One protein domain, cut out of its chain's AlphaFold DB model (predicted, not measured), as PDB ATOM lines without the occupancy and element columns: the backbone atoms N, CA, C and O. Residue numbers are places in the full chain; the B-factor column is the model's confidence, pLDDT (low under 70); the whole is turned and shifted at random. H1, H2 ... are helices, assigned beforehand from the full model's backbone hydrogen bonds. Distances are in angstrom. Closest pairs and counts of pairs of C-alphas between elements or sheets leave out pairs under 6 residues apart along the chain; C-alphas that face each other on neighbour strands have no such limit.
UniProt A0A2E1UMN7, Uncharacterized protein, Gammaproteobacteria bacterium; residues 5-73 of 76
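Overview. This is residues 5 to 73 of the 76 residues of an uncharacterized protein of Gammaproteobacteria bacterium (UniProt A0A2E1UMN7). A hairpin of two short helices, H1 and H2, sits near the long helix H3; H4 makes a corner with H3's last residues, and residues 66 to 73 stick out. The printed part has 69 residues with four named helices, H1 to H4 in order, and is all helix. It is only just compact, close to loose: radius of gyration of the C-alphas 13.2 A, spans 36 by 27 by 20 A.

Along the chain. Find C-alpha 13 at (-55.786, 497.336, -9.910), where H1, residues 13 to 22, begins. Then come H2, residues 27 to 33, H3, residues 37 to 52, 21.7 A long, and H4, residues 58 to 71, 20.1 A long, ending at C-alpha 71, (-76.791, 472.320, -14.667).

Arrangement. Look at Ser 19 and Pro 27, the closest C-alphas of the hairpin H1 and H2, 6.3 A apart. H2 and H3 touch only at the corner, only just, with 3 pairs of C-alphas within 8 A, closest Leu 33 and Ser 40, 5.0 A. H3 and H4 touch at a steep tilt of 62 degrees, closest C-alphas Asn 52 and His 58, 6.6 A. Every helix has each O i to N i+4 pair within hydrogen-bond range.

Size, cuts and confidence. The printed part has no cut, its three links are tight, and no printed residue is under 70.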
ATOM      1  N   GLU A   5     -51.260 492.464 -16.179       92.50
ATOM      2  CA  GLU A   5     -50.365 493.623 -16.045       92.50
ATOM      3  C   GLU A   5     -50.939 494.904 -16.660       92.50
ATOM      4  O   GLU A   5     -50.728 495.992 -16.126       92.50
ATOM      5  N   ASP A   6     -51.728 494.798 -17.729       92.56
ATOM      6  CA  ASP A   6     -52.386 495.963 -18.321       92.56
ATOM      7  C   ASP A   6     -53.593 496.395 -17.495       92.56
ATOM      8  O   ASP A   6     -53.808 497.584 -17.261       92.56
ATOM      9  N   LEU A   7     -54.334 495.435 -16.946       91.88
ATOM     10  CA  LEU A   7     -55.470 495.731 -16.084       91.88
ATOM     11  C   LEU A   7     -55.057 496.390 -14.762       91.88
ATOM     12  O   LEU A   7     -55.795 497.233 -14.248       91.88
ATOM     13  N   LYS A   8     -53.866 496.072 -14.238       93.94
ATOM     14  CA  LYS A   8     -53.268 496.753 -13.075       93.94
ATOM     15  C   LYS A   8     -52.972 498.236 -13.318       93.94
ATOM     16  O   LYS A   8     -52.820 498.970 -12.347       93.94
ATOM     17  N   LYS A   9     -52.911 498.695 -14.572       94.00
ATOM     18  CA  LYS A   9     -52.755 500.121 -14.920       94.00
ATOM     19  C   LYS A   9     -54.093 500.871 -14.934       94.00
ATOM     20  O   LYS A   9     -54.116 502.088 -15.073       94.00
ATOM     21  N   THR A  10     -55.211 500.157 -14.799       93.56
ATOM     22  CA  THR A  10     -56.566 500.726 -14.766       93.56
ATOM     23  C   THR A  10     -57.084 500.848 -13.331       93.56
ATOM     24  O   THR A  10     -56.460 500.382 -12.375       93.56
ATOM     25  N   LYS A  11     -58.305 501.371 -13.168       94.25
ATOM     26  CA  LYS A  11     -59.006 501.393 -11.874       94.25
ATOM     27  C   LYS A  11     -59.266 500.005 -11.263       94.25
ATOM     28  O   LYS A  11     -59.619 499.908 -10.091       94.25
ATOM     29  N   LEU A  12     -59.090 498.926 -12.033       95.56
ATOM     30  CA  LEU A  12     -59.271 497.549 -11.566       95.56
ATOM     31  C   LEU A  12     -58.115 497.036 -10.699       95.56
ATOM     32  O   LEU A  12     -58.256 495.984 -10.074       95.56
ATOM     33  N   ALA A  13     -56.993 497.759 -10.622       95.06
ATOM     34  CA  ALA A  13     -55.786 497.336  -9.910       95.06
ATOM     35  C   ALA A  13     -56.058 496.846  -8.477       95.06
ATOM     36  O   ALA A  13     -55.546 495.806  -8.055       95.06
ATOM     37  N   GLY A  14     -56.907 497.569  -7.740       95.19
ATOM     38  CA  GLY A  14     -57.280 497.216  -6.371       95.19
ATOM     39  C   GLY A  14     -58.051 495.898  -6.279       95.19
ATOM     40  O   GLY A  14     -57.790 495.096  -5.380       95.19
ATOM     41  N   TYR A  15     -58.961 495.645  -7.223       94.94
ATOM     42  CA  TYR A  15     -59.722 494.397  -7.286       94.94
ATOM     43  C   TYR A  15     -58.824 493.227  -7.668       94.94
ATOM     44  O   TYR A  15     -58.807 492.227  -6.963       94.94
ATOM     45  N   ILE A  16     -57.967 493.397  -8.675       94.69
ATOM     46  CA  ILE A  16     -57.007 492.374  -9.112       94.69
ATOM     47  C   ILE A  16     -56.063 491.982  -7.980       94.69
ATOM     48  O   ILE A  16     -55.835 490.797  -7.748       94.69
ATOM     49  N   LYS A  17     -55.545 492.959  -7.228       95.00
ATOM     50  CA  LYS A  17     -54.697 492.692  -6.061       95.00
ATOM     51  C   LYS A  17     -55.427 491.835  -5.019       95.00
ATOM     52  O   LYS A  17     -54.828 490.912  -4.468       95.00
ATOM     53  N   LYS A  18     -56.709 492.115  -4.754       93.81
ATOM     54  CA  LYS A  18     -57.538 491.308  -3.845       93.81
ATOM     55  C   LYS A  18     -57.786 489.908  -4.409       93.81
ATOM     56  O   LYS A  18     -57.571 488.943  -3.681       93.81
ATOM     57  N   SER A  19     -58.155 489.796  -5.683       93.69
ATOM     58  CA  SER A  19     -58.402 488.523  -6.367       93.69
ATOM     59  C   SER A  19     -57.178 487.614  -6.338       93.69
ATOM     60  O   SER A  19     -57.291 486.453  -5.970       93.69
ATOM     61  N   LEU A  20     -55.984 488.151  -6.612       93.31
ATOM     62  CA  LEU A  20     -54.727 487.399  -6.534       93.31
ATOM     63  C   LEU A  20     -54.399 486.953  -5.102       93.31
ATOM     64  O   LEU A  20     -53.934 485.835  -4.898       93.31
ATOM     65  N   ARG A  21     -54.663 487.803  -4.101       94.62
ATOM     66  CA  ARG A  21     -54.429 487.473  -2.686       94.62
ATOM     67  C   ARG A  21     -55.363 486.371  -2.187       94.62
ATOM     68  O   ARG A  21     -54.919 485.475  -1.479       94.62
ATOM     69  N   HIS A  22     -56.649 486.472  -2.509       91.81
ATOM     70  CA  HIS A  22     -57.688 485.567  -2.013       91.81
ATOM     71  C   HIS A  22     -57.949 484.374  -2.935       91.81
ATOM     72  O   HIS A  22     -58.682 483.469  -2.552       91.81
ATOM     73  N   LYS A  23     -57.347 484.373  -4.131       91.19
ATOM     74  CA  LYS A  23     -57.619 483.427  -5.220       91.19
ATOM     75  C   LYS A  23     -59.108 483.378  -5.604       91.19
ATOM     76  O   LYS A  23     -59.610 482.328  -5.988       91.19
ATOM     77  N   ALA A  24     -59.816 484.507  -5.464       90.44
ATOM     78  CA  ALA A  24     -61.249 484.621  -5.731       90.44
ATOM     79  C   ALA A  24     -61.694 486.086  -5.987       90.44
ATOM     80  O   ALA A  24     -61.334 486.968  -5.197       90.44
ATOM     81  N   PRO A  25     -62.503 486.358  -7.034       89.50
ATOM     82  CA  PRO A  25     -62.750 485.472  -8.171       89.50
ATOM     83  C   PRO A  25     -61.441 485.215  -8.936       89.50
ATOM     84  O   PRO A  25     -60.436 485.895  -8.711       89.50
ATOM     85  N   ASP A  26     -61.433 484.210  -9.807       90.25
ATOM     86  CA  ASP A  26     -60.259 483.893 -10.620       90.25
ATOM     87  C   ASP A  26     -59.811 485.126 -11.448       90.25
ATOM     88  O   ASP A  26     -60.660 485.877 -11.937       90.25
ATOM     89  N   PRO A  27     -58.499 485.400 -11.602       85.56
ATOM     90  CA  PRO A  27     -58.022 486.581 -12.325       85.56
ATOM     91  C   PRO A  27     -58.536 486.699 -13.769       85.56
ATOM     92  O   PRO A  27     -58.665 487.823 -14.271       85.56
ATOM     93  N   ALA A  28     -58.879 485.586 -14.427       89.12
ATOM     94  CA  ALA A  28     -59.466 485.599 -15.763       89.12
ATOM     95  C   ALA A  28     -60.840 486.292 -15.795       89.12
ATOM     96  O   ALA A  28     -61.200 486.852 -16.829       89.12
ATOM     97  N   PHE A  29     -61.555 486.389 -14.668       93.62
ATOM     98  CA  PHE A  29     -62.772 487.199 -14.535       93.62
ATOM     99  C   PHE A  29     -62.539 488.645 -14.994       93.62
ATOM    100  O   PHE A  29     -63.252 489.175 -15.851       93.62
ATOM    101  N   HIS A  30     -61.482 489.278 -14.474       94.38
ATOM    102  CA  HIS A  30     -61.120 490.636 -14.872       94.38
ATOM    103  C   HIS A  30     -60.496 490.674 -16.269       94.38
ATOM    104  O   HIS A  30     -60.658 491.674 -16.962       94.38
ATOM    105  N   ALA A  31     -59.831 489.604 -16.712       92.44
ATOM    106  CA  ALA A  31     -59.268 489.491 -18.060       92.44
ATOM    107  C   ALA A  31     -60.334 489.447 -19.168       92.44
ATOM    108  O   ALA A  31     -60.120 489.998 -20.253       92.44
ATOM    109  N   MET A  32     -61.483 488.824 -18.894       93.25
ATOM    110  CA  MET A  32     -62.629 488.756 -19.805       93.25
ATOM    111  C   MET A  32     -63.392 490.085 -19.849       93.25
ATOM    112  O   MET A  32     -63.624 490.643 -20.924       93.25
ATOM    113  N   LEU A  33     -63.737 490.636 -18.682       94.94
ATOM    114  CA  LEU A  33     -64.550 491.855 -18.580       94.94
ATOM    115  C   LEU A  33     -63.739 493.147 -18.719       94.94
ATOM    116  O   LEU A  33     -64.304 494.220 -18.898       94.94
ATOM    117  N   GLY A  34     -62.412 493.068 -18.628       93.19
ATOM    118  CA  GLY A  34     -61.527 494.226 -18.512       93.19
ATOM    119  C   GLY A  34     -61.501 495.160 -19.718       93.19
ATOM    120  O   GLY A  34     -61.050 496.292 -19.580       93.19
ATOM    121  N   HIS A  35     -62.015 494.723 -20.874       93.75
ATOM    122  CA  HIS A  35     -62.256 495.600 -22.024       93.75
ATOM    123  C   HIS A  35     -63.230 496.745 -21.680       93.75
ATOM    124  O   HIS A  35     -63.205 497.790 -22.324       93.75
ATOM    125  N   ASN A  36     -64.049 496.566 -20.638       95.75
ATOM    126  CA  ASN A  36     -64.873 497.595 -20.023       95.75
ATOM    127  C   ASN A  36     -64.597 497.650 -18.500       95.75
ATOM    128  O   ASN A  36     -65.190 496.893 -17.721       95.75
ATOM    129  N   PRO A  37     -63.703 498.548 -18.041       94.62
ATOM    130  CA  PRO A  37     -63.337 498.650 -16.629       94.62
ATOM    131  C   PRO A  37     -64.498 499.009 -15.693       94.62
ATOM    132  O   PRO A  37     -64.489 498.610 -14.529       94.62
ATOM    133  N   GLU A  38     -65.498 499.750 -16.175       96.19
ATOM    134  CA  GLU A  38     -66.699 500.087 -15.399       96.19
ATOM    135  C   GLU A  38     -67.554 498.847 -15.136       96.19
ATOM    136  O   GLU A  38     -67.932 498.572 -13.991       96.19
ATOM    137  N   LEU A  39     -67.786 498.052 -16.183       95.75
ATOM    138  CA  LEU A  39     -68.516 496.792 -16.089       95.75
ATOM    139  C   LEU A  39     -67.786 495.797 -15.183       95.75
ATOM    140  O   LEU A  39     -68.394 495.231 -14.278       95.75
ATOM    141  N   SER A  40     -66.481 495.608 -15.393       96.50
ATOM    142  CA  SER A  40     -65.664 494.679 -14.601       96.50
ATOM    143  C   SER A  40     -65.679 495.030 -13.108       96.50
ATOM    144  O   SER A  40     -65.842 494.149 -12.262       96.50
ATOM    145  N   ALA A  41     -65.583 496.321 -12.771       96.50
ATOM    146  CA  ALA A  41     -65.686 496.789 -11.390       96.50
ATOM    147  C   ALA A  41     -67.082 496.541 -10.800       96.50
ATOM    148  O   ALA A  41     -67.200 496.004  -9.698       96.50
ATOM    149  N   SER A  42     -68.137 496.888 -11.543       97.44
ATOM    150  CA  SER A  42     -69.526 496.718 -11.096       97.44
ATOM    151  C   SER A  42     -69.861 495.246 -10.859       97.44
ATOM    152  O   SER A  42     -70.412 494.889  -9.818       97.44
ATOM    153  N   MET A  43     -69.443 494.369 -11.776       96.56
ATOM    154  CA  MET A  43     -69.630 492.924 -11.647       96.56
ATOM    155  C   MET A  43     -68.840 492.347 -10.472       96.56
ATOM    156  O   MET A  43     -69.366 491.495  -9.763       96.56
ATOM    157  N   TYR A  44     -67.616 492.820 -10.210       96.00
ATOM    158  CA  TYR A  44     -66.848 492.390  -9.036       96.00
ATOM    159  C   TYR A  44     -67.559 492.733  -7.724       96.00
ATOM    160  O   TYR A  44     -67.635 491.901  -6.820       96.00
ATOM    161  N   VAL A  45     -68.095 493.953  -7.617       96.44
ATOM    162  CA  VAL A  45     -68.849 494.388  -6.434       96.44
ATOM    163  C   VAL A  45     -70.115 493.553  -6.274       96.44
ATOM    164  O   VAL A  45     -70.349 493.021  -5.193       96.44
ATOM    165  N   ALA A  46     -70.893 493.377  -7.345       96.75
ATOM    166  CA  ALA A  46     -72.105 492.562  -7.314       96.75
ATOM    167  C   ALA A  46     -71.807 491.110  -6.906       96.75
ATOM    168  O   ALA A  46     -72.447 490.585  -5.993       96.75
ATOM    169  N   TRP A  47     -70.791 490.490  -7.513       95.19
ATOM    170  CA  TRP A  47     -70.317 489.150  -7.163       95.19
ATOM    171  C   TRP A  47     -69.948 489.064  -5.675       95.19
ATOM    172  O   TRP A  47     -70.458 488.207  -4.953       95.19
ATOM    173  N   GLY A  48     -69.126 489.997  -5.186       94.62
ATOM    174  CA  GLY A  48     -68.700 490.028  -3.789       94.62
ATOM    175  C   GLY A  48     -69.868 490.186  -2.817       94.62
ATOM    176  O   GLY A  48     -69.925 489.479  -1.814       94.62
ATOM    177  N   THR A  49     -70.830 491.055  -3.124       95.81
ATOM    178  CA  THR A  49     -72.030 491.242  -2.303       95.81
ATOM    179  C   THR A  49     -72.859 489.960  -2.240       95.81
ATOM    180  O   THR A  49     -73.181 489.501  -1.143       95.81
ATOM    181  N   VAL A  50     -73.157 489.339  -3.388       94.31
ATOM    182  CA  VAL A  50     -73.984 488.121  -3.454       94.31
ATOM    183  C   VAL A  50     -73.341 486.971  -2.679       94.31
ATOM    184  O   VAL A  50     -74.013 486.315  -1.878       94.31
ATOM    185  N   PHE A  51     -72.039 486.738  -2.857       93.12
ATOM    186  CA  PHE A  51     -71.387 485.547  -2.308       93.12
ATOM    187  C   PHE A  51     -70.813 485.736  -0.900       93.12
ATOM    188  O   PHE A  51     -70.873 484.801  -0.101       93.12
ATOM    189  N   ASN A  52     -70.358 486.939  -0.537       93.06
ATOM    190  CA  ASN A  52     -69.612 487.159   0.711       93.06
ATOM    191  C   ASN A  52     -70.395 487.914   1.799       93.06
ATOM    192  O   ASN A  52     -69.855 488.124   2.881       93.06
ATOM    193  N   THR A  53     -71.640 488.338   1.546       95.06
ATOM    194  CA  THR A  53     -72.440 489.113   2.520       95.06
ATOM    195  C   THR A  53     -73.867 488.584   2.681       95.06
ATOM    196  O   THR A  53     -74.325 487.772   1.882       95.06
ATOM    197  N   GLY A  54     -74.603 489.042   3.696       96.12
ATOM    198  CA  GLY A  54     -76.007 488.674   3.925       96.12
ATOM    199  C   GLY A  54     -76.199 487.525   4.920       96.12
ATOM    200  O   GLY A  54     -75.254 487.086   5.565       96.12
ATOM    201  N   VAL A  55     -77.448 487.069   5.059       97.06
ATOM    202  CA  VAL A  55     -77.871 486.141   6.131       97.06
ATOM    203  C   VAL A  55     -77.729 484.658   5.781       97.06
ATOM    204  O   VAL A  55     -77.786 483.810   6.664       97.06
ATOM    205  N   ILE A  56     -77.570 484.335   4.495       96.56
ATOM    206  CA  ILE A  56     -77.402 482.953   4.040       96.56
ATOM    207  C   ILE A  56     -75.940 482.548   4.202       96.56
ATOM    208  O   ILE A  56     -75.045 483.270   3.761       96.56
ATOM    209  N   ASP A  57     -75.724 481.375   4.792       97.25
ATOM    210  CA  ASP A  57     -74.397 480.811   5.007       97.25
ATOM    211  C   ASP A  57     -73.590 480.709   3.701       97.25
ATOM    212  O   ASP A  57     -74.096 480.300   2.651       97.25
ATOM    213  N   HIS A  58     -72.312 481.082   3.773       95.56
ATOM    214  CA  HIS A  58     -71.433 481.118   2.607       95.56
ATOM    215  C   HIS A  58     -71.253 479.729   1.978       95.56
ATOM    216  O   HIS A  58     -71.312 479.601   0.756       95.56
ATOM    217  N   LYS A  59     -71.117 478.670   2.787       96.50
ATOM    218  CA  LYS A  59     -70.959 477.300   2.276       96.50
ATOM    219  C   LYS A  59     -72.207 476.853   1.520       96.50
ATOM    220  O   LYS A  59     -72.081 476.213   0.477       96.50
ATOM    221  N   LEU A  60     -73.401 477.219   1.988       97.56
ATOM    222  CA  LEU A  60     -74.641 476.928   1.261       97.56
ATOM    223  C   LEU A  60     -74.686 477.630  -0.107       97.56
ATOM    224  O   LEU A  60     -75.049 477.002  -1.102       97.56
ATOM    225  N   LYS A  61     -74.270 478.899  -0.186       97.06
ATOM    226  CA  LYS A  61     -74.197 479.625  -1.468       97.06
ATOM    227  C   LYS A  61     -73.243 478.962  -2.456       97.06
ATOM    228  O   LYS A  61     -73.570 478.853  -3.634       97.06
ATOM    229  N   GLU A  62     -72.097 478.485  -1.980       95.12
ATOM    230  CA  GLU A  62     -71.117 477.782  -2.811       95.12
ATOM    231  C   GLU A  62     -71.653 476.450  -3.346       95.12
ATOM    232  O   GLU A  62     -71.480 476.147  -4.527       95.12
ATOM    233  N   ILE A  63     -72.385 475.689  -2.523       97.19
ATOM    234  CA  ILE A  63     -73.060 474.462  -2.971       97.19
ATOM    235  C   ILE A  63     -74.051 474.778  -4.098       97.19
ATOM    236  O   ILE A  63     -74.027 474.120  -5.137       97.19
ATOM    237  N   ILE A  64     -74.889 475.807  -3.923       96.44
ATOM    238  CA  ILE A  64     -75.854 476.237  -4.947       96.44
ATOM    239  C   ILE A  64     -75.126 476.667  -6.227       96.44
ATOM    240  O   ILE A  64     -75.526 476.269  -7.318       96.44
ATOM    241  N   ARG A  65     -74.032 477.428  -6.109       94.25
ATOM    242  CA  ARG A  65     -73.231 477.898  -7.247       94.25
ATOM    243  C   ARG A  65     -72.683 476.740  -8.078       94.25
ATOM    244  O   ARG A  65     -72.853 476.741  -9.292       94.25
ATOM    245  N   VAL A  66     -72.091 475.732  -7.435       95.38
ATOM    246  CA  VAL A  66     -71.567 474.543  -8.128       95.38
ATOM    247  C   VAL A  66     -72.689 473.746  -8.795       95.38
ATOM    248  O   VAL A  66     -72.522 473.298  -9.927       95.38
ATOM    249  N   GLN A  67     -73.837 473.582  -8.129       97.69
ATOM    250  CA  GLN A  67     -74.991 472.897  -8.721       97.69
ATOM    251  C   GLN A  67     -75.491 473.627  -9.973       97.69
ATOM    252  O   GLN A  67     -75.623 473.003 -11.022       97.69
ATOM    253  N   LEU A  68     -75.675 474.950  -9.898       96.88
ATOM    254  CA  LEU A  68     -76.089 475.769 -11.040       96.88
ATOM    255  C   LEU A  68     -75.081 475.706 -12.193       96.88
ATOM    256  O   LEU A  68     -75.492 475.523 -13.336       96.88
ATOM    257  N   SER A  69     -73.778 475.796 -11.907       96.44
ATOM    258  CA  SER A  69     -72.737 475.664 -12.933       96.44
ATOM    259  C   SER A  69     -72.806 474.314 -13.644       96.44
ATOM    260  O   SER A  69     -72.736 474.275 -14.867       96.44
ATOM    261  N   ARG A  70     -73.010 473.214 -12.908       97.06
ATOM    262  CA  ARG A  70     -73.156 471.871 -13.497       97.06
ATOM    263  C   ARG A  70     -74.415 471.750 -14.350       97.06
ATOM    264  O   ARG A  70     -74.357 471.168 -15.424       97.06
ATOM    265  N   THR A  71     -75.540 472.300 -13.893       97.88
ATOM    266  CA  THR A  71     -76.791 472.320 -14.667       97.88
ATOM    267  C   THR A  71     -76.655 473.133 -15.955       97.88
ATOM    268  O   THR A  71     -77.274 472.788 -16.957       97.88
ATOM    269  N   ALA A  72     -75.841 474.188 -15.936       97.44
ATOM    270  CA  ALA A  72     -75.587 475.050 -17.085       97.44
ATOM    271  C   ALA A  72     -74.423 474.585 -17.983       97.44
ATOM    272  O   ALA A  72     -74.080 475.311 -18.911       97.44
ATOM    273  N   ASP A  73     -73.794 473.438 -17.695       97.06
ATOM    274  CA  ASP A  73     -72.557 472.976 -18.355       97.06
ATOM    275  C   ASP A  73     -71.458 474.062 -18.404       97.06
ATOM    276  O   ASP A  73     -70.752 474.277 -19.392       97.06
TER     277      ASP A  73